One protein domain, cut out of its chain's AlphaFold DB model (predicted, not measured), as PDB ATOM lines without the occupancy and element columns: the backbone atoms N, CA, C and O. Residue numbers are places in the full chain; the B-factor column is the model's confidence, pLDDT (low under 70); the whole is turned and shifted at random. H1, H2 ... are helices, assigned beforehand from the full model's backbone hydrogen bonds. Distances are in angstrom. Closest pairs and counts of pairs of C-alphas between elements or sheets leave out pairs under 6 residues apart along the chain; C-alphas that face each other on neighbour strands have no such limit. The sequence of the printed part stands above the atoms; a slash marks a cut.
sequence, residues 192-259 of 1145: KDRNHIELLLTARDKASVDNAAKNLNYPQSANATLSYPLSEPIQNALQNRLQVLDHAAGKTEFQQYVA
ATOM      1  N   LYS A 192      98.875 243.798 137.930       91.75
ATOM      2  CA  LYS A 192      99.065 243.343 136.542       91.75
ATOM      3  C   LYS A 192     100.504 243.532 136.051       91.75
ATOM      4  O   LYS A 192     100.820 243.107 134.946       91.75
ATOM      5  N   ASP A 193     101.351 244.173 136.854       91.81
ATOM      6  CA  ASP A 193     102.725 244.496 136.487       91.81
ATOM      7  C   ASP A 193     103.684 243.438 137.040       91.81
ATOM      8  O   ASP A 193     103.873 243.306 138.256       91.81
ATOM      9  N   ARG A 194     104.291 242.674 136.126       91.94
ATOM     10  CA  ARG A 194     105.259 241.621 136.449       91.94
ATOM     11  C   ARG A 194     106.482 242.186 137.173       91.94
ATOM     12  O   ARG A 194     106.941 241.581 138.139       91.94
ATOM     13  N   ASN A 195     106.984 243.343 136.744       93.44
ATOM     14  CA  ASN A 195     108.188 243.946 137.309       93.44
ATOM     15  C   ASN A 195     107.944 244.387 138.753       93.44
ATOM     16  O   ASN A 195     108.811 244.203 139.599       93.44
ATOM     17  N   HIS A 196     106.758 244.915 139.069       93.81
ATOM     18  CA  HIS A 196     106.429 245.288 140.449       93.81
ATOM     19  C   HIS A 196     106.438 244.078 141.394       93.81
ATOM     20  O   HIS A 196     106.942 244.170 142.514       93.81
ATOM     21  N   ILE A 197     105.924 242.935 140.934       96.38
ATOM     22  CA  ILE A 197     105.920 241.684 141.699       96.38
ATOM     23  C   ILE A 197     107.341 241.124 141.848       96.38
ATOM     24  O   ILE A 197     107.740 240.746 142.949       96.38
ATOM     25  N   GLU A 198     108.125 241.109 140.768       93.88
ATOM     26  CA  GLU A 198     109.506 240.612 140.777       93.88
ATOM     27  C   GLU A 198     110.420 241.457 141.671       93.88
ATOM     28  O   GLU A 198     111.200 240.902 142.446       93.88
ATOM     29  N   LEU A 199     110.287 242.788 141.630       94.94
ATOM     30  CA  LEU A 199     111.019 243.701 142.510       94.94
ATOM     31  C   LEU A 199     110.731 243.422 143.988       94.94
ATOM     32  O   LEU A 199     111.651 243.467 144.802       94.94
ATOM     33  N   LEU A 200     109.477 243.113 144.341       95.38
ATOM     34  CA  LEU A 200     109.127 242.794 145.725       95.38
ATOM     35  C   LEU A 200     109.645 241.411 146.144       95.38
ATOM     36  O   LEU A 200     110.141 241.263 147.258       95.38
ATOM     37  N   LEU A 201     109.585 240.415 145.254       94.75
ATOM     38  CA  LEU A 201     110.069 239.057 145.523       94.75
ATOM     39  C   LEU A 201     111.595 238.990 145.681       94.75
ATOM     40  O   LEU A 201     112.104 238.223 146.494       94.75
ATOM     41  N   THR A 202     112.324 239.784 144.896       93.94
ATOM     42  CA  THR A 202     113.796 239.777 144.838       93.94
ATOM     43  C   THR A 202     114.456 240.817 145.746       93.94
ATOM     44  O   THR A 202     115.686 240.932 145.757       93.94
ATOM     45  N   ALA A 203     113.662 241.562 146.522       94.44
ATOM     46  CA  ALA A 203     114.148 242.558 147.467       94.44
ATOM     47  C   ALA A 203     115.117 241.933 148.490       94.44
ATOM     48  O   ALA A 203     114.841 240.886 149.072       94.44
ATOM     49  N   ARG A 204     116.263 242.592 148.718       93.12
ATOM     50  CA  ARG A 204     117.371 242.064 149.546       93.12
ATOM     51  C   ARG A 204     117.531 242.745 150.902       93.12
ATOM     52  O   ARG A 204     118.400 242.371 151.686       93.12
ATOM     53  N   ASP A 205     116.720 243.759 151.167       94.12
ATOM     54  CA  ASP A 205     116.726 244.516 152.409       94.12
ATOM     55  C   ASP A 205     115.380 245.225 152.619       94.12
ATOM     56  O   ASP A 205     114.517 245.270 151.735       94.12
ATOM     57  N   LYS A 206     115.205 245.794 153.815       93.19
ATOM     58  CA  LYS A 206     113.981 246.498 154.207       93.19
ATOM     59  C   LYS A 206     113.668 247.705 153.318       93.19
ATOM     60  O   LYS A 206     112.504 247.926 153.002       93.19
ATOM     61  N   ALA A 207     114.680 248.462 152.896       92.56
ATOM     62  CA  ALA A 207     114.478 249.639 152.050       92.56
ATOM     63  C   ALA A 207     113.989 249.240 150.647       92.56
ATOM     64  O   ALA A 207     113.109 249.883 150.078       92.56
ATOM     65  N   SER A 208     114.515 248.138 150.115       92.75
ATOM     66  CA  SER A 208     114.108 247.538 148.848       92.75
ATOM     67  C   SER A 208     112.677 247.005 148.917       92.75
ATOM     68  O   SER A 208     111.905 247.247 147.993       92.75
ATOM     69  N   VAL A 209     112.289 246.361 150.029       94.50
ATOM     70  CA  VAL A 209     110.895 245.944 150.274       94.50
ATOM     71  C   VAL A 209     109.959 247.152 150.313       94.50
ATOM     72  O   VAL A 209     108.932 247.133 149.644       94.50
ATOM     73  N   ASP A 210     110.317 248.217 151.033       93.00
ATOM     74  CA  ASP A 210     109.482 249.423 151.138       93.00
ATOM     75  C   ASP A 210     109.281 250.110 149.783       93.00
ATOM     76  O   ASP A 210     108.170 250.523 149.442       93.00
ATOM     77  N   ASN A 211     110.346 250.197 148.984       91.06
ATOM     78  CA  ASN A 211     110.284 250.761 147.640       91.06
ATOM     79  C   ASN A 211     109.468 249.880 146.684       91.06
ATOM     80  O   ASN A 211     108.666 250.401 145.912       91.06
ATOM     81  N   ALA A 212     109.639 248.560 146.737       93.75
ATOM     82  CA  ALA A 212     108.896 247.645 145.877       93.75
ATOM     83  C   ALA A 212     107.409 247.564 146.265       93.75
ATOM     84  O   ALA A 212     106.544 247.581 145.391       93.75
ATOM     85  N   ALA A 213     107.088 247.562 147.561       93.06
ATOM     86  CA  ALA A 213     105.712 247.572 148.053       93.06
ATOM     87  C   ALA A 213     104.978 248.866 147.664       93.06
ATOM     88  O   ALA A 213     103.798 248.822 147.311       93.06
ATOM     89  N   LYS A 214     105.679 250.010 147.625       92.62
ATOM     90  CA  LYS A 214     105.130 251.270 147.098       92.62
ATOM     91  C   LYS A 214     104.621 251.120 145.659       92.62
ATOM     92  O   LYS A 214     103.566 251.656 145.337       92.62
ATOM     93  N   ASN A 215     105.326 250.368 144.812       92.25
ATOM     94  CA  ASN A 215     104.910 250.128 143.423       92.25
ATOM     95  C   ASN A 215     103.643 249.258 143.320       92.25
ATOM     96  O   ASN A 215     102.960 249.274 142.298       92.25
ATOM     97  N   LEU A 216     103.297 248.529 144.386       92.31
ATOM     98  CA  LEU A 216     102.028 247.810 144.532       92.31
ATOM     99  C   LEU A 216     100.942 248.646 145.225       92.31
ATOM    100  O   LEU A 216      99.925 248.095 145.627       92.31
ATOM    101  N   ASN A 217     101.144 249.958 145.374       91.44
ATOM    102  CA  ASN A 217     100.272 250.871 146.119       91.44
ATOM    103  C   ASN A 217     100.155 250.552 147.619       91.44
ATOM    104  O   ASN A 217      99.173 250.925 148.259       91.44
ATOM    105  N   TYR A 218     101.162 249.902 148.212       92.62
ATOM    106  CA  TYR A 218     101.205 249.756 149.663       92.62
ATOM    107  C   TYR A 218     101.422 251.135 150.324       92.62
ATOM    108  O   TYR A 218     102.318 251.882 149.910       92.62
ATOM    109  N   PRO A 219     100.628 251.509 151.343       89.25
ATOM    110  CA  PRO A 219     100.685 252.837 151.945       89.25
ATOM    111  C   PRO A 219     102.008 253.081 152.672       89.25
ATOM    112  O   PRO A 219     102.359 252.381 153.621       89.25
ATOM    113  N   GLN A 220     102.696 254.159 152.294       88.88
ATOM    114  CA  GLN A 220     103.972 254.537 152.909       88.88
ATOM    115  C   GLN A 220     103.858 254.789 154.418       88.88
ATOM    116  O   GLN A 220     104.790 254.505 155.170       88.88
ATOM    117  N   SER A 221     102.702 255.278 154.875       83.44
ATOM    118  CA  SER A 221     102.399 255.483 156.295       83.44
ATOM    119  C   SER A 221     102.407 254.181 157.106       83.44
ATOM    120  O   SER A 221     102.600 254.230 158.317       83.44
ATOM    121  N   ALA A 222     102.262 253.021 156.460       87.06
ATOM    122  CA  ALA A 222     102.343 251.709 157.094       87.06
ATOM    123  C   ALA A 222     103.718 251.033 156.939       87.06
ATOM    124  O   ALA A 222     103.887 249.904 157.406       87.06
ATOM    125  N   ASN A 223     104.724 251.678 156.329       87.06
ATOM    126  CA  ASN A 223     106.037 251.060 156.079       87.06
ATOM    127  C   ASN A 223     106.743 250.585 157.356       87.06
ATOM    128  O   ASN A 223     107.513 249.627 157.315       87.06
ATOM    129  N   ALA A 224     106.454 251.204 158.501       84.38
ATOM    130  CA  ALA A 224     106.984 250.774 159.794       84.38
ATOM    131  C   ALA A 224     106.558 249.341 160.181       84.38
ATOM    132  O   ALA A 224     107.253 248.685 160.949       84.38
ATOM    133  N   THR A 225     105.436 248.849 159.646       85.06
ATOM    134  CA  THR A 225     104.886 247.513 159.950       85.06
ATOM    135  C   THR A 225     105.320 246.427 158.963       85.06
ATOM    136  O   THR A 225     105.259 245.239 159.299       85.06
ATOM    137  N   LEU A 226     105.788 246.812 157.766       89.00
ATOM    138  CA  LEU A 226     106.391 245.902 156.788       89.00
ATOM    139  C   LEU A 226     107.579 245.163 157.422       89.00
ATOM    140  O   LEU A 226     108.341 245.751 158.186       89.00
ATOM    141  N   SER A 227     107.752 243.876 157.120       85.44
ATOM    142  CA  SER A 227     108.886 243.085 157.612       85.44
ATOM    143  C   SER A 227     109.826 242.697 156.477       85.44
ATOM    144  O   SER A 227     109.389 242.448 155.356       85.44
ATOM    145  N   TYR A 228     111.118 242.616 156.790       88.31
ATOM    146  CA  TYR A 228     112.110 241.937 155.965       88.31
ATOM    147  C   TYR A 228     112.828 240.886 156.834       88.31
ATOM    148  O   TYR A 228     113.312 241.259 157.906       88.31
ATOM    149  N   PRO A 229     112.906 239.610 156.409       89.56
ATOM    150  CA  PRO A 229     112.337 239.054 155.174       89.56
ATOM    151  C   PRO A 229     110.794 239.061 155.154       89.56
ATOM    152  O   PRO A 229     110.138 239.178 156.194       89.56
ATOM    153  N   LEU A 230     110.212 238.979 153.952       90.56
ATOM    154  CA  LEU A 230     108.767 238.787 153.766       90.56
ATOM    155  C   LEU A 230     108.356 237.409 154.293       90.56
ATOM    156  O   LEU A 230     109.141 236.463 154.201       90.56
ATOM    157  N   SER A 231     107.130 237.286 154.808       89.31
ATOM    158  CA  SER A 231     106.609 236.003 155.284       89.31
ATOM    159  C   SER A 231     106.461 234.999 154.130       89.31
ATOM    160  O   SER A 231     106.237 235.375 152.977       89.31
ATOM    161  N   GLU A 232     106.593 233.709 154.434       91.31
ATOM    162  CA  GLU A 232     106.487 232.623 153.449       91.31
ATOM    163  C   GLU A 232     105.179 232.667 152.623       91.31
ATOM    164  O   GLU A 232     105.258 232.544 151.398       91.31
ATOM    165  N   PRO A 233     103.990 232.953 153.204       90.75
ATOM    166  CA  PRO A 233     102.761 233.104 152.421       90.75
ATOM    167  C   PRO A 233     102.840 234.211 151.362       90.75
ATOM    168  O   PRO A 233     102.316 234.047 150.260       90.75
ATOM    169  N   ILE A 234     103.518 235.321 151.670       94.56
ATOM    170  CA  ILE A 234     103.717 236.431 150.731       94.56
ATOM    171  C   ILE A 234     104.669 236.021 149.610       94.56
ATOM    172  O   ILE A 234     104.372 236.272 148.443       94.56
ATOM    173  N   GLN A 235     105.779 235.353 149.933       93.62
ATOM    174  CA  GLN A 235     106.728 234.871 148.922       93.62
ATOM    175  C   GLN A 235     106.062 233.888 147.945       93.62
ATOM    176  O   GLN A 235     106.199 234.045 146.731       93.62
ATOM    177  N   ASN A 236     105.267 232.946 148.460       93.88
ATOM    178  CA  ASN A 236     104.509 231.998 147.641       93.88
ATOM    179  C   ASN A 236     103.467 232.707 146.760       93.88
ATOM    180  O   ASN A 236     103.338 232.399 145.574       93.88
ATOM    181  N   ALA A 237     102.750 233.699 147.299       94.62
ATOM    182  CA  ALA A 237     101.784 234.482 146.527       94.62
ATOM    183  C   ALA A 237     102.445 235.285 145.393       94.62
ATOM    184  O   ALA A 237     101.905 235.339 144.288       94.62
ATOM    185  N   LEU A 238     103.623 235.869 145.637       95.62
ATOM    186  CA  LEU A 238     104.405 236.581 144.621       95.62
ATOM    187  C   LEU A 238     104.850 235.642 143.492       95.62
ATOM    188  O   LEU A 238     104.650 235.966 142.322       95.62
ATOM    189  N   GLN A 239     105.401 234.470 143.822       94.31
ATOM    190  CA  GLN A 239     105.824 233.474 142.829       94.31
ATOM    191  C   GLN A 239     104.649 232.985 141.975       94.31
ATOM    192  O   GLN A 239     104.727 233.007 140.745       94.31
ATOM    193  N   ASN A 240     103.534 232.623 142.614       93.12
ATOM    194  CA  ASN A 240     102.319 232.210 141.911       93.12
ATOM    195  C   ASN A 240     101.797 233.328 141.001       93.12
ATOM    196  O   ASN A 240     101.372 233.076 139.874       93.12
ATOM    197  N   ARG A 241     101.859 234.586 141.458       94.62
ATOM    198  CA  ARG A 241     101.427 235.722 140.644       94.62
ATOM    199  C   ARG A 241     102.324 235.936 139.428       94.62
ATOM    200  O   ARG A 241     101.787 236.190 138.353       94.62
ATOM    201  N   LEU A 242     103.647 235.808 139.570       92.25
ATOM    202  CA  LEU A 242     104.572 235.876 138.431       92.25
ATOM    203  C   LEU A 242     104.239 234.818 137.386       92.25
ATOM    204  O   LEU A 242     104.107 235.169 136.219       92.25
ATOM    205  N   GLN A 243     104.005 233.571 137.800       88.94
ATOM    206  CA  GLN A 243     103.625 232.500 136.875       88.94
ATOM    207  C   GLN A 243     102.337 232.828 136.109       88.94
ATOM    208  O   GLN A 243     102.295 232.671 134.893       88.94
ATOM    209  N   VAL A 244     101.305 233.347 136.787       89.88
ATOM    210  CA  VAL A 244     100.046 233.756 136.135       89.88
ATOM    211  C   VAL A 244     100.267 234.881 135.115       89.88
ATOM    212  O   VAL A 244      99.669 234.867 134.037       89.88
ATOM    213  N   LEU A 245     101.110 235.865 135.442       90.44
ATOM    214  CA  LEU A 245     101.411 236.985 134.548       90.44
ATOM    215  C   LEU A 245     102.257 236.545 133.348       90.44
ATOM    216  O   LEU A 245     101.940 236.919 132.219       90.44
ATOM    217  N   ASP A 246     103.281 235.721 133.577       88.38
ATOM    218  CA  ASP A 246     104.105 235.134 132.519       88.38
ATOM    219  C   ASP A 246     103.243 234.300 131.571       88.38
ATOM    220  O   ASP A 246     103.336 234.457 130.355       88.38
ATOM    221  N   HIS A 247     102.319 233.505 132.110       88.31
ATOM    222  CA  HIS A 247     101.398 232.685 131.331       88.31
ATOM    223  C   HIS A 247     100.482 233.501 130.412       88.31
ATOM    224  O   HIS A 247     100.345 233.201 129.222       88.31
ATOM    225  N   ALA A 248      99.895 234.579 130.932       88.56
ATOM    226  CA  ALA A 248      99.070 235.492 130.141       88.56
ATOM    227  C   ALA A 248      99.884 236.226 129.056       88.56
ATOM    228  O   ALA A 248      99.413 236.390 127.923       88.56
ATOM    229  N   ALA A 249     101.117 236.631 129.380       90.56
ATOM    230  CA  ALA A 249     102.033 237.244 128.425       90.56
ATOM    231  C   ALA A 249     102.419 236.259 127.312       90.56
ATOM    232  O   ALA A 249     102.322 236.609 126.139       90.56
ATOM    233  N   GLY A 250     102.747 235.009 127.653       93.44
ATOM    234  CA  GLY A 250     103.068 233.954 126.689       93.44
ATOM    235  C   GLY A 250     101.941 233.698 125.686       93.44
ATOM    236  O   GLY A 250     102.198 233.568 124.490       93.44
ATOM    237  N   LYS A 251     100.676 233.706 126.134       94.25
ATOM    238  CA  LYS A 251      99.518 233.582 125.228       94.25
ATOM    239  C   LYS A 251      99.413 234.763 124.263       94.25
ATOM    240  O   LYS A 251      99.198 234.574 123.066       94.25
ATOM    241  N   THR A 252      99.607 235.974 124.770       93.31
ATOM    242  CA  THR A 252      99.571 237.193 123.947       93.31
ATOM    243  C   THR A 252     100.708 237.197 122.920       93.31
ATOM    244  O   THR A 252     100.479 237.426 121.734       93.31
ATOM    245  N   GLU A 253     101.928 236.865 123.349       94.62
ATOM    246  CA  GLU A 253     103.110 236.771 122.486       94.62
ATOM    247  C   GLU A 253     102.952 235.685 121.415       94.62
ATOM    248  O   GLU A 253     103.334 235.901 120.269       94.62
ATOM    249  N   PHE A 254     102.342 234.541 121.745       96.75
ATOM    250  CA  PHE A 254     102.070 233.490 120.762       96.75
ATOM    251  C   PHE A 254     101.048 233.927 119.704       96.75
ATOM    252  O   PHE A 254     101.250 233.673 118.518       96.75
ATOM    253  N   GLN A 255      99.972 234.615 120.098       95.75
ATOM    254  CA  GLN A 255      99.004 235.170 119.145       95.75
ATOM    255  C   GLN A 255      99.659 236.170 118.193       95.75
ATOM    256  O   GLN A 255      99.420 236.102 116.988       95.75
ATOM    257  N   GLN A 256     100.510 237.052 118.724       94.75
ATOM    258  CA  GLN A 256     101.260 238.010 117.918       94.75
ATOM    259  C   GLN A 256     102.230 237.298 116.967       94.75
ATOM    260  O   GLN A 256     102.225 237.576 115.774       94.75
ATOM    261  N   TYR A 257     102.981 236.311 117.466       95.75
ATOM    262  CA  TYR A 257     103.872 235.491 116.646       95.75
ATOM    263  C   TYR A 257     103.139 234.859 115.460       95.75
ATOM    264  O   TYR A 257     103.616 234.954 114.335       95.75
ATOM    265  N   VAL A 258     101.965 234.256 115.687       95.81
ATOM    266  CA  VAL A 258     101.156 233.666 114.609       95.81
ATOM    267  C   VAL A 258     100.648 234.733 113.633       95.81
ATOM    268  O   VAL A 258     100.608 234.473 112.432       95.81
ATOM    269  N   ALA A 259     100.270 235.917 114.123       92.62
ATOM    270  CA  ALA A 259      99.809 237.026 113.287       92.62
ATOM    271  C   ALA A 259     100.918 237.611 112.391       92.62
ATOM    272  O   ALA A 259     100.621 238.048 111.281       92.62
TER     273      ALA A 259
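This is residues 192 to 259 of the 1145 residues of a protein of Legionella moravica (UniProt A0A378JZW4). One long helix, H3, makes the longest axis, and the short helical hairpin of H1 and H2 packs beside its first part through H1, like a small head on a rod. Residues 250 to 259 of H3 stick out past this head. The printed part has 68 residues with three named helices, H1, H2, H3 in that order, no named strand, class all helix; it is loose, radius of gyration of the C-alphas 14.4 A, spanning 49 by 21 by 16 A.

Find C-alpha 194 at (105.259, 241.621, 136.449), where H1 begins, running to residue 201. H2 covers residues 206 to 215. H3 runs 41.0 A from residue 232 to C-alpha 259 at (99.809, 237.026, 113.287).

Look at the C-alphas of Leu 200 and Ala 212, 4.9 A apart, the closest where H1 and H2 touch, at a shallow tilt of 25 degrees, opposite ways. H1 touches H3 with residues 235 to 246 of H3 alone; the closest C-alphas are Ile 197 and Leu 238, 6.1 A, at a shallow tilt of 21 degrees, opposite ways. H2 and H3 are apart. In H1 and H3 every O i to N i+4 pair is within hydrogen-bond range; in H2, 5 of 6.

The C-alphas of Ala 224 and Ala 259 are the two farthest apart, 49.0 A. The link H2 to H3 is long, H1 to H2 tight. The printed part has no cut, and no printed residue is under 70 in pLDDT.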